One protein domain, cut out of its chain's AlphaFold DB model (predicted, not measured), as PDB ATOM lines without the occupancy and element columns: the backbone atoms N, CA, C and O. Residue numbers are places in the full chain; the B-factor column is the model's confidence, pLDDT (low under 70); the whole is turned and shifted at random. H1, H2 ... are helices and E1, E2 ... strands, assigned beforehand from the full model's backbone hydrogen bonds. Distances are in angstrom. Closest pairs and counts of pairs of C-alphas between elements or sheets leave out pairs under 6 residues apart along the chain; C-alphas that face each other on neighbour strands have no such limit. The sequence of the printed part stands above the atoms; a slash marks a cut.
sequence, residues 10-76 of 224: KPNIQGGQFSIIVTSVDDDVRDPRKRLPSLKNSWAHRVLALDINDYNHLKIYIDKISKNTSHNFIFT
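What this domain is: This is residues 10 to 76 of the 224 residues of an uncharacterized protein of Escherichia coli 909945-2 (UniProt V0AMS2). There is little regular structure here: a two-stranded hairpin, E1 and E2, has helix H1 leading away from one end and a long loop, residues 23 to 45, from the other. After H1, residues 66 to 76 fold back. The printed part has 67 residues, in the order E1, E2, H1, of mixed class, with 24 in named elements. It is loose, radius of gyration of the C-alphas 13.8 A, and flat, spanning 37 by 32 by 17 A.

How they stand to each other: Begin at residues 10 to 11, paired antiparallel with residues 18 to 19 of E1, residues 18 to 22. E2, residues 46 to 50, is its antiparallel neighbour at 151 degrees; N 20 and O 48 are 2.8 A apart, within hydrogen-bond range. In H1, residues 52 to 65, every O i to N i+4 pair is within range. The closest C-alphas of E1 and H1, Phe 18 and Tyr 55, are 6.6 A apart.

Where its parts are: Find C-alpha 18 at (7.917, 26.432, -42.139); E1 runs 13.4 A. E2 runs 12.7 A. H1 runs 18.5 A to C-alpha 65 at (8.456, 6.266, -42.671).

The domain as a whole: The C-alphas farthest apart, Gln 14 and Lys 34, are 40.2 A apart. The link E1 to E2 is long, E2 to H1 tight. The printed part has no cut, and no printed residue has pLDDT under 70.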
ATOM      1  N   LYS A  10       4.062  23.173 -39.100       90.06
ATOM      2  CA  LYS A  10       3.115  23.996 -39.860       90.06
ATOM      3  C   LYS A  10       3.826  24.868 -40.900       90.06
ATOM      4  O   LYS A  10       4.857  25.463 -40.572       90.06
ATOM      5  N   PRO A  11       3.294  24.974 -42.128       89.44
ATOM      6  CA  PRO A  11       3.643  26.062 -43.031       89.44
ATOM      7  C   PRO A  11       2.980  27.373 -42.570       89.44
ATOM      8  O   PRO A  11       1.971  27.360 -41.861       89.44
ATOM      9  N   ASN A  12       3.533  28.511 -42.978       85.69
ATOM     10  CA  ASN A  12       2.872  29.808 -42.854       85.69
ATOM     11  C   ASN A  12       1.703  29.933 -43.855       85.69
ATOM     12  O   ASN A  12       1.648  29.239 -44.868       85.69
ATOM     13  N   ILE A  13       0.781  30.864 -43.587       82.75
ATOM     14  CA  ILE A  13      -0.424  31.082 -44.416       82.75
ATOM     15  C   ILE A  13      -0.062  31.478 -45.854       82.75
ATOM     16  O   ILE A  13      -0.716  31.050 -46.798       82.75
ATOM     17  N   GLN A  14       0.987  32.285 -46.021       80.06
ATOM     18  CA  GLN A  14       1.422  32.799 -47.325       80.06
ATOM     19  C   GLN A  14       2.210  31.771 -48.156       80.06
ATOM     20  O   GLN A  14       2.511  32.032 -49.317       80.06
ATOM     21  N   GLY A  15       2.546  30.611 -47.582       73.88
ATOM     22  CA  GLY A  15       3.487  29.667 -48.172       73.88
ATOM     23  C   GLY A  15       4.946  30.137 -48.069       73.88
ATOM     24  O   GLY A  15       5.250  31.320 -47.903       73.88
ATOM     25  N   GLY A  16       5.878  29.183 -48.124       80.88
ATOM     26  CA  GLY A  16       7.320  29.452 -48.204       80.88
ATOM     27  C   GLY A  16       8.075  29.572 -46.876       80.88
ATOM     28  O   GLY A  16       9.304  29.572 -46.898       80.88
ATOM     29  N   GLN A  17       7.399  29.615 -45.725       89.81
ATOM     30  CA  GLN A  17       8.050  29.482 -44.414       89.81
ATOM     31  C   GLN A  17       7.452  28.321 -43.633       89.81
ATOM     32  O   GLN A  17       6.243  28.093 -43.651       89.81
ATOM     33  N   PHE A  18       8.303  27.609 -42.905       94.31
ATOM     34  CA  PHE A  18       7.917  26.432 -42.139       94.31
ATOM     35  C   PHE A  18       8.320  26.618 -40.689       94.31
ATOM     36  O   PHE A  18       9.292  27.305 -40.373       94.31
ATOM     37  N   SER A  19       7.551  26.039 -39.780       94.56
ATOM     38  CA  SER A  19       7.803  26.151 -38.353       94.56
ATOM     39  C   SER A  19       7.508  24.852 -37.633       94.56
ATOM     40  O   SER A  19       6.635  24.079 -38.032       94.56
ATOM     41  N   ILE A  20       8.227  24.646 -36.537       94.88
ATOM     42  CA  ILE A  20       7.947  23.618 -35.550       94.88
ATOM     43  C   ILE A  20       7.519  24.265 -34.236       94.88
ATOM     44  O   ILE A  20       8.211  25.113 -33.668       94.88
ATOM     45  N   ILE A  21       6.357  23.853 -33.757       93.94
ATOM     46  CA  ILE A  21       5.733  24.301 -32.524       93.94
ATOM     47  C   ILE A  21       6.095  23.290 -31.442       93.94
ATOM     48  O   ILE A  21       5.774  22.108 -31.534       93.94
ATOM     49  N   VAL A  22       6.808  23.743 -30.419       92.56
ATOM     50  CA  VAL A  22       7.168  22.926 -29.264       92.56
ATOM     51  C   VAL A  22       6.269  23.326 -28.110       92.56
ATOM     52  O   VAL A  22       6.440  24.409 -27.560       92.56
ATOM     53  N   THR A  23       5.345  22.451 -27.731       90.25
ATOM     54  CA  THR A  23       4.396  22.641 -26.624       90.25
ATOM     55  C   THR A  23       4.290  21.367 -25.783       90.25
ATOM     56  O   THR A  23       4.923  20.348 -26.087       90.25
ATOM     57  N   SER A  24       3.557  21.445 -24.672       85.69
ATOM     58  CA  SER A  24       3.013  20.258 -24.020       85.69
ATOM     59  C   SER A  24       2.030  19.558 -24.958       85.69
ATOM     60  O   SER A  24       1.546  20.157 -25.917       85.69
ATOM     61  N   VAL A  25       1.793  18.282 -24.678       82.88
ATOM     62  CA  VAL A  25       0.701  17.515 -25.281       82.88
ATOM     63  C   VAL A  25      -0.599  17.968 -24.618       82.88
ATOM     64  O   VAL A  25      -0.567  18.289 -23.427       82.88
ATOM     65  N   ASP A  26      -1.686  18.029 -25.381       77.12
ATOM     66  CA  ASP A  26      -3.002  18.410 -24.866       77.12
ATOM     67  C   ASP A  26      -3.509  17.377 -23.839       77.12
ATOM     68  O   ASP A  26      -3.219  16.182 -23.947       77.12
ATOM     69  N   ASP A  27      -4.237  17.834 -22.815       73.25
ATOM     70  CA  ASP A  27      -4.626  17.003 -21.659       73.25
ATOM     71  C   ASP A  27      -5.532  15.812 -22.034       73.25
ATOM     72  O   ASP A  27      -5.580  14.807 -21.321       73.25
ATOM     73  N   ASP A  28      -6.243  15.901 -23.158       76.88
ATOM     74  CA  ASP A  28      -7.126  14.866 -23.699       76.88
ATOM     75  C   ASP A  28      -6.385  13.803 -24.531       76.88
ATOM     76  O   ASP A  28      -6.929  12.729 -24.818       76.88
ATOM     77  N   VAL A  29      -5.119  14.043 -24.882       79.19
ATOM     78  CA  VAL A  29      -4.311  13.111 -25.667       79.19
ATOM     79  C   VAL A  29      -3.653  12.076 -24.754       79.19
ATOM     80  O   VAL A  29      -2.709  12.336 -24.005       79.19
ATOM     81  N   ARG A  30      -4.101  10.823 -24.874       82.75
ATOM     82  CA  ARG A  30      -3.514   9.697 -24.141       82.75
ATOM     83  C   ARG A  30      -2.111   9.355 -24.656       82.75
ATOM     84  O   ARG A  30      -1.956   8.754 -25.719       82.75
ATOM     85  N   ASP A  31      -1.090   9.619 -23.844       86.38
ATOM     86  CA  ASP A  31       0.277   9.147 -24.076       86.38
ATOM     87  C   ASP A  31       0.513   7.768 -23.415       86.38
ATOM     88  O   ASP A  31       0.519   7.659 -22.187       86.38
ATOM     89  N   PRO A  32       0.728   6.687 -24.193       86.38
ATOM     90  CA  PRO A  32       0.902   5.337 -23.656       86.38
ATOM     91  C   PRO A  32       2.297   5.077 -23.055       86.38
ATOM     92  O   PRO A  32       2.581   3.959 -22.616       86.38
ATOM     93  N   ARG A  33       3.219   6.050 -23.061       89.56
ATOM     94  CA  ARG A  33       4.575   5.861 -22.527       89.56
ATOM     95  C   ARG A  33       4.563   5.801 -21.001       89.56
ATOM     96  O   ARG A  33       4.107   6.717 -20.333       89.56
ATOM     97  N   LYS A  34       5.218   4.780 -20.434       86.12
ATOM     98  CA  LYS A  34       5.386   4.633 -18.972       86.12
ATOM     99  C   LYS A  34       6.064   5.845 -18.316       86.12
ATOM    100  O   LYS A  34       5.732   6.210 -17.196       86.12
ATOM    101  N   ARG A  35       7.045   6.441 -19.001       87.25
ATOM    102  CA  ARG A  35       7.709   7.677 -18.573       87.25
ATOM    103  C   ARG A  35       7.323   8.791 -19.531       87.25
ATOM    104  O   ARG A  35       7.905   8.892 -20.614       87.25
ATOM    105  N   LEU A  36       6.368   9.605 -19.102       87.25
ATOM    106  CA  LEU A  36       5.875  10.734 -19.872       87.25
ATOM    107  C   LEU A  36       6.984  11.779 -20.048       87.25
ATOM    108  O   LEU A  36       7.622  12.185 -19.069       87.25
ATOM    109  N   PRO A  37       7.272  12.208 -21.286       86.75
ATOM    110  CA  PRO A  37       8.018  13.432 -21.496       86.75
ATOM    111  C   PRO A  37       7.208  14.618 -20.975       86.75
ATOM    112  O   PRO A  37       5.986  14.622 -21.035       86.75
ATOM    113  N   SER A  38       7.895  15.643 -20.492       86.31
ATOM    114  CA  SER A  38       7.264  16.893 -20.090       86.31
ATOM    115  C   SER A  38       8.178  18.064 -20.418       86.31
ATOM    116  O   SER A  38       9.404  17.919 -20.549       86.31
ATOM    117  N   LEU A  39       7.571  19.233 -20.597       85.38
ATOM    118  CA  LEU A  39       8.315  20.477 -20.656       85.38
ATOM    119  C   LEU A  39       8.760  20.859 -19.243       85.38
ATOM    120  O   LEU A  39       8.015  20.722 -18.280       85.38
ATOM    121  N   LYS A  40      10.006  21.323 -19.117       82.75
ATOM    122  CA  LYS A  40      10.597  21.640 -17.808       82.75
ATOM    123  C   LYS A  40      10.078  22.947 -17.202       82.75
ATOM    124  O   LYS A  40      10.268  23.165 -16.014       82.75
ATOM    125  N   ASN A  41       9.552  23.848 -18.025       87.12
ATOM    126  CA  ASN A  41       9.080  25.177 -17.640       87.12
ATOM    127  C   ASN A  41       8.265  25.794 -18.793       87.12
ATOM    128  O   ASN A  41       8.320  25.301 -19.922       87.12
ATOM    129  N   SER A  42       7.573  26.901 -18.516       85.81
ATOM    130  CA  SER A  42       6.781  27.655 -19.498       85.81
ATOM    131  C   SER A  42       7.609  28.217 -20.663       85.81
ATOM    132  O   SER A  42       7.124  28.283 -21.786       85.81
ATOM    133  N   TRP A  43       8.885  28.537 -20.440       87.38
ATOM    134  CA  TRP A  43       9.797  29.040 -21.478       87.38
ATOM    135  C   TRP A  43      10.175  27.984 -22.517       87.38
ATOM    136  O   TRP A  43      10.728  28.305 -23.565       87.38
ATOM    137  N   ALA A  44       9.901  26.709 -22.245       88.88
ATOM    138  CA  ALA A  44      10.129  25.650 -23.210       88.88
ATOM    139  C   ALA A  44       9.081  25.653 -24.338       88.88
ATOM    140  O   ALA A  44       9.358  25.059 -25.387       88.88
ATOM    141  N   HIS A  45       7.937  26.330 -24.147       92.00
ATOM    142  CA  HIS A  45       6.964  26.578 -25.208       92.00
ATOM    143  C   HIS A  45       7.540  27.583 -26.203       92.00
ATOM    144  O   HIS A  45       7.884  28.701 -25.829       92.00
ATOM    145  N   ARG A  46       7.689  27.181 -27.466       92.56
ATOM    146  CA  ARG A  46       8.281  28.044 -28.496       92.56
ATOM    147  C   ARG A  46       7.941  27.589 -29.903       92.56
ATOM    148  O   ARG A  46       7.698  26.407 -30.141       92.56
ATOM    149  N   VAL A  47       8.014  28.532 -30.831       93.50
ATOM    150  CA  VAL A  47       7.938  28.286 -32.271       93.50
ATOM    151  C   VAL A  47       9.333  28.485 -32.845       93.50
ATOM    152  O   VAL A  47       9.965  29.509 -32.594       93.50
ATOM    153  N   LEU A  48       9.836  27.493 -33.570       94.19
ATOM    154  CA  LEU A  48      11.126  27.570 -34.248       94.19
ATOM    155  C   LEU A  48      10.890  27.524 -35.752       94.19
ATOM    156  O   LEU A  48      10.199  26.627 -36.231       94.19
ATOM    157  N   ALA A  49      11.482  28.463 -36.484       94.19
ATOM    158  CA  ALA A  49      11.506  28.396 -37.938       94.19
ATOM    159  C   ALA A  49      12.314  27.170 -38.396       94.19
ATOM    160  O   ALA A  49      13.322  26.813 -37.781       94.19
ATOM    161  N   LEU A  50      11.860  26.538 -39.472       93.56
ATOM    162  CA  LEU A  50      12.539  25.436 -40.139       93.56
ATOM    163  C   LEU A  50      13.025  25.894 -41.511       93.56
ATOM    164  O   LEU A  50      12.302  26.590 -42.230       93.56
ATOM    165  N   ASP A  51      14.220  25.444 -41.883       93.06
ATOM    166  CA  ASP A  51      14.632  25.453 -43.281       93.06
ATOM    167  C   ASP A  51      13.744  24.504 -44.103       93.06
ATOM    168  O   ASP A  51      13.177  23.538 -43.575       93.06
ATOM    169  N   ILE A  52      13.642  24.752 -45.411       91.38
ATOM    170  CA  ILE A  52      12.877  23.897 -46.325       91.38
ATOM    171  C   ILE A  52      13.361  22.442 -46.288       91.38
ATOM    172  O   ILE A  52      12.540  21.526 -46.329       91.38
ATOM    173  N   ASN A  53      14.668  22.203 -46.153       93.50
ATOM    174  CA  ASN A  53      15.205  20.845 -46.101       93.50
ATOM    175  C   ASN A  53      14.832  20.148 -44.793       93.50
ATOM    176  O   ASN A  53      14.424  18.991 -44.821       93.50
ATOM    177  N   ASP A  54      14.898  20.848 -43.659       93.31
ATOM    178  CA  ASP A  54      14.474  20.302 -42.365       93.31
ATOM    179  C   ASP A  54      12.983  19.949 -42.370       93.31
ATOM    180  O   ASP A  54      12.587  18.867 -41.925       93.31
ATOM    181  N   TYR A  55      12.156  20.834 -42.932       93.31
ATOM    182  CA  TYR A  55      10.736  20.571 -43.141       93.31
ATOM    183  C   TYR A  55      10.518  19.337 -44.023       93.31
ATOM    184  O   TYR A  55       9.771  18.434 -43.641       93.31
ATOM    185  N   ASN A  56      11.211  19.249 -45.161       92.25
ATOM    186  CA  ASN A  56      11.095  18.124 -46.085       92.25
ATOM    187  C   ASN A  56      11.544  16.804 -45.448       92.25
ATOM    188  O   ASN A  56      10.852  15.801 -45.603       92.25
ATOM    189  N   HIS A  57      12.634  16.785 -44.679       93.75
ATOM    190  CA  HIS A  57      13.069  15.591 -43.950       93.75
ATOM    191  C   HIS A  57      12.008  15.117 -42.953       93.75
ATOM    192  O   HIS A  57      11.693  13.925 -42.898       93.75
ATOM    193  N   LEU A  58      11.416  16.042 -42.190       93.12
ATOM    194  CA  LEU A  58      10.342  15.712 -41.255       93.12
ATOM    195  C   LEU A  58       9.089  15.220 -41.985       93.12
ATOM    196  O   LEU A  58       8.476  14.250 -41.544       93.12
ATOM    197  N   LYS A  59       8.732  15.833 -43.116       91.75
ATOM    198  CA  LYS A  59       7.597  15.405 -43.942       91.75
ATOM    199  C   LYS A  59       7.815  14.035 -44.564       91.75
ATOM    200  O   LYS A  59       6.922  13.205 -44.471       91.75
ATOM    201  N   ILE A  60       8.998  13.750 -45.104       93.31
ATOM    202  CA  ILE A  60       9.354  12.411 -45.592       93.31
ATOM    203  C   ILE A  60       9.232  11.400 -44.454       93.31
ATOM    204  O   ILE A  60       8.623  10.348 -44.634       93.31
ATOM    205  N   TYR A  61       9.750  11.720 -43.266       92.06
ATOM    206  CA  TYR A  61       9.613  10.833 -42.121       92.06
ATOM    207  C   TYR A  61       8.141  10.587 -41.763       92.06
ATOM    208  O   TYR A  61       7.736   9.436 -41.657       92.06
ATOM    209  N   ILE A  62       7.323  11.632 -41.630       90.94
ATOM    210  CA  ILE A  62       5.904  11.502 -41.263       90.94
ATOM    211  C   ILE A  62       5.114  10.743 -42.334       90.94
ATOM    212  O   ILE A  62       4.363   9.830 -42.001       90.94
ATOM    213  N   ASP A  63       5.299  11.092 -43.602       89.44
ATOM    214  CA  ASP A  63       4.439  10.624 -44.688       89.44
ATOM    215  C   ASP A  63       4.889   9.270 -45.260       89.44
ATOM    216  O   ASP A  63       4.076   8.552 -45.842       89.44
ATOM    217  N   LYS A  64       6.183   8.927 -45.160       87.69
ATOM    218  CA  LYS A  64       6.766   7.732 -45.802       87.69
ATOM    219  C   LYS A  64       7.341   6.713 -44.826       87.69
ATOM    220  O   LYS A  64       7.410   5.538 -45.171       87.69
ATOM    221  N   ILE A  65       7.779   7.142 -43.642       86.00
ATOM    222  CA  ILE A  65       8.456   6.266 -42.671       86.00
ATOM    223  C   ILE A  65       7.542   5.955 -41.484       86.00
ATOM    224  O   ILE A  65       7.489   4.809 -41.030       86.00
ATOM    225  N   SER A  66       6.811   6.952 -40.981       80.88
ATOM    226  CA  SER A  66       5.838   6.758 -39.915       80.88
ATOM    227  C   SER A  66       4.679   5.931 -40.463       80.88
ATOM    228  O   SER A  66       4.063   6.257 -41.477       80.88
ATOM    229  N   LYS A  67       4.432   4.792 -39.819       79.00
ATOM    230  CA  LYS A  67       3.306   3.919 -40.148       79.00
ATOM    231  C   LYS A  67       2.017   4.523 -39.585       79.00
ATOM    232  O   LYS A  67       2.064   5.369 -38.693       79.00
ATOM    233  N   ASN A  68       0.860   4.058 -40.058       82.31
ATOM    234  CA  ASN A  68      -0.419   4.436 -39.457       82.31
ATOM    235  C   ASN A  68      -0.456   3.989 -37.988       82.31
ATOM    236  O   ASN A  68      -0.462   2.796 -37.687       82.31
ATOM    237  N   THR A  69      -0.446   4.969 -37.089       87.00
ATOM    238  CA  THR A  69      -0.452   4.799 -35.636       87.00
ATOM    239  C   THR A  69      -1.782   5.241 -35.053       87.00
ATOM    240  O   THR A  69      -2.449   6.115 -35.599       87.00
ATOM    241  N   SER A  70      -2.141   4.693 -33.893       87.44
ATOM    242  CA  SER A  70      -3.316   5.121 -33.123       87.44
ATOM    243  C   SER A  70      -3.126   6.458 -32.391       87.44
ATOM    244  O   SER A  70      -4.036   6.924 -31.717       87.44
ATOM    245  N   HIS A  71      -1.943   7.066 -32.495       89.50
ATOM    246  CA  HIS A  71      -1.578   8.318 -31.841       89.50
ATOM    247  C   HIS A  71      -0.959   9.311 -32.831       89.50
ATOM    248  O   HIS A  71      -0.470   8.923 -33.898       89.50
ATOM    249  N   ASN A  72      -0.867  10.580 -32.425       89.88
ATOM    250  CA  ASN A  72      -0.379  11.670 -33.273       89.88
ATOM    251  C   ASN A  72       1.097  12.044 -33.078       89.88
ATOM    252  O   ASN A  72       1.606  12.860 -33.844       89.88
ATOM    253  N   PHE A  73       1.811  11.441 -32.122       92.25
ATOM    254  CA  PHE A  73       3.255  11.663 -31.971       92.25
ATOM    255  C   PHE A  73       4.026  11.371 -33.262       92.25
ATOM    256  O   PHE A  73       3.797  10.340 -33.895       92.25
ATOM    257  N   ILE A  74       4.966  12.255 -33.616       92.25
ATOM    258  CA  ILE A  74       5.770  12.133 -34.841       92.25
ATOM    259  C   ILE A  74       6.612  10.860 -34.790       92.25
ATOM    260  O   ILE A  74       6.513  10.016 -35.672       92.25
ATOM    261  N   PHE A  75       7.452  10.723 -33.760       92.44
ATOM    262  CA  PHE A  75       8.447   9.655 -33.695       92.44
ATOM    263  C   PHE A  75       7.862   8.378 -33.097       92.44
ATOM    264  O   PHE A  75       7.477   8.347 -31.925       92.44
ATOM    265  N   THR A  76       7.859   7.309 -33.889       91.25
ATOM    266  CA  THR A  76       7.242   6.017 -33.561       91.25
ATOM    267  C   THR A  76       8.289   4.921 -33.402       91.25
ATOM    268  O   THR A  76       9.263   4.858 -34.152       91.25
TER     269      THR A  76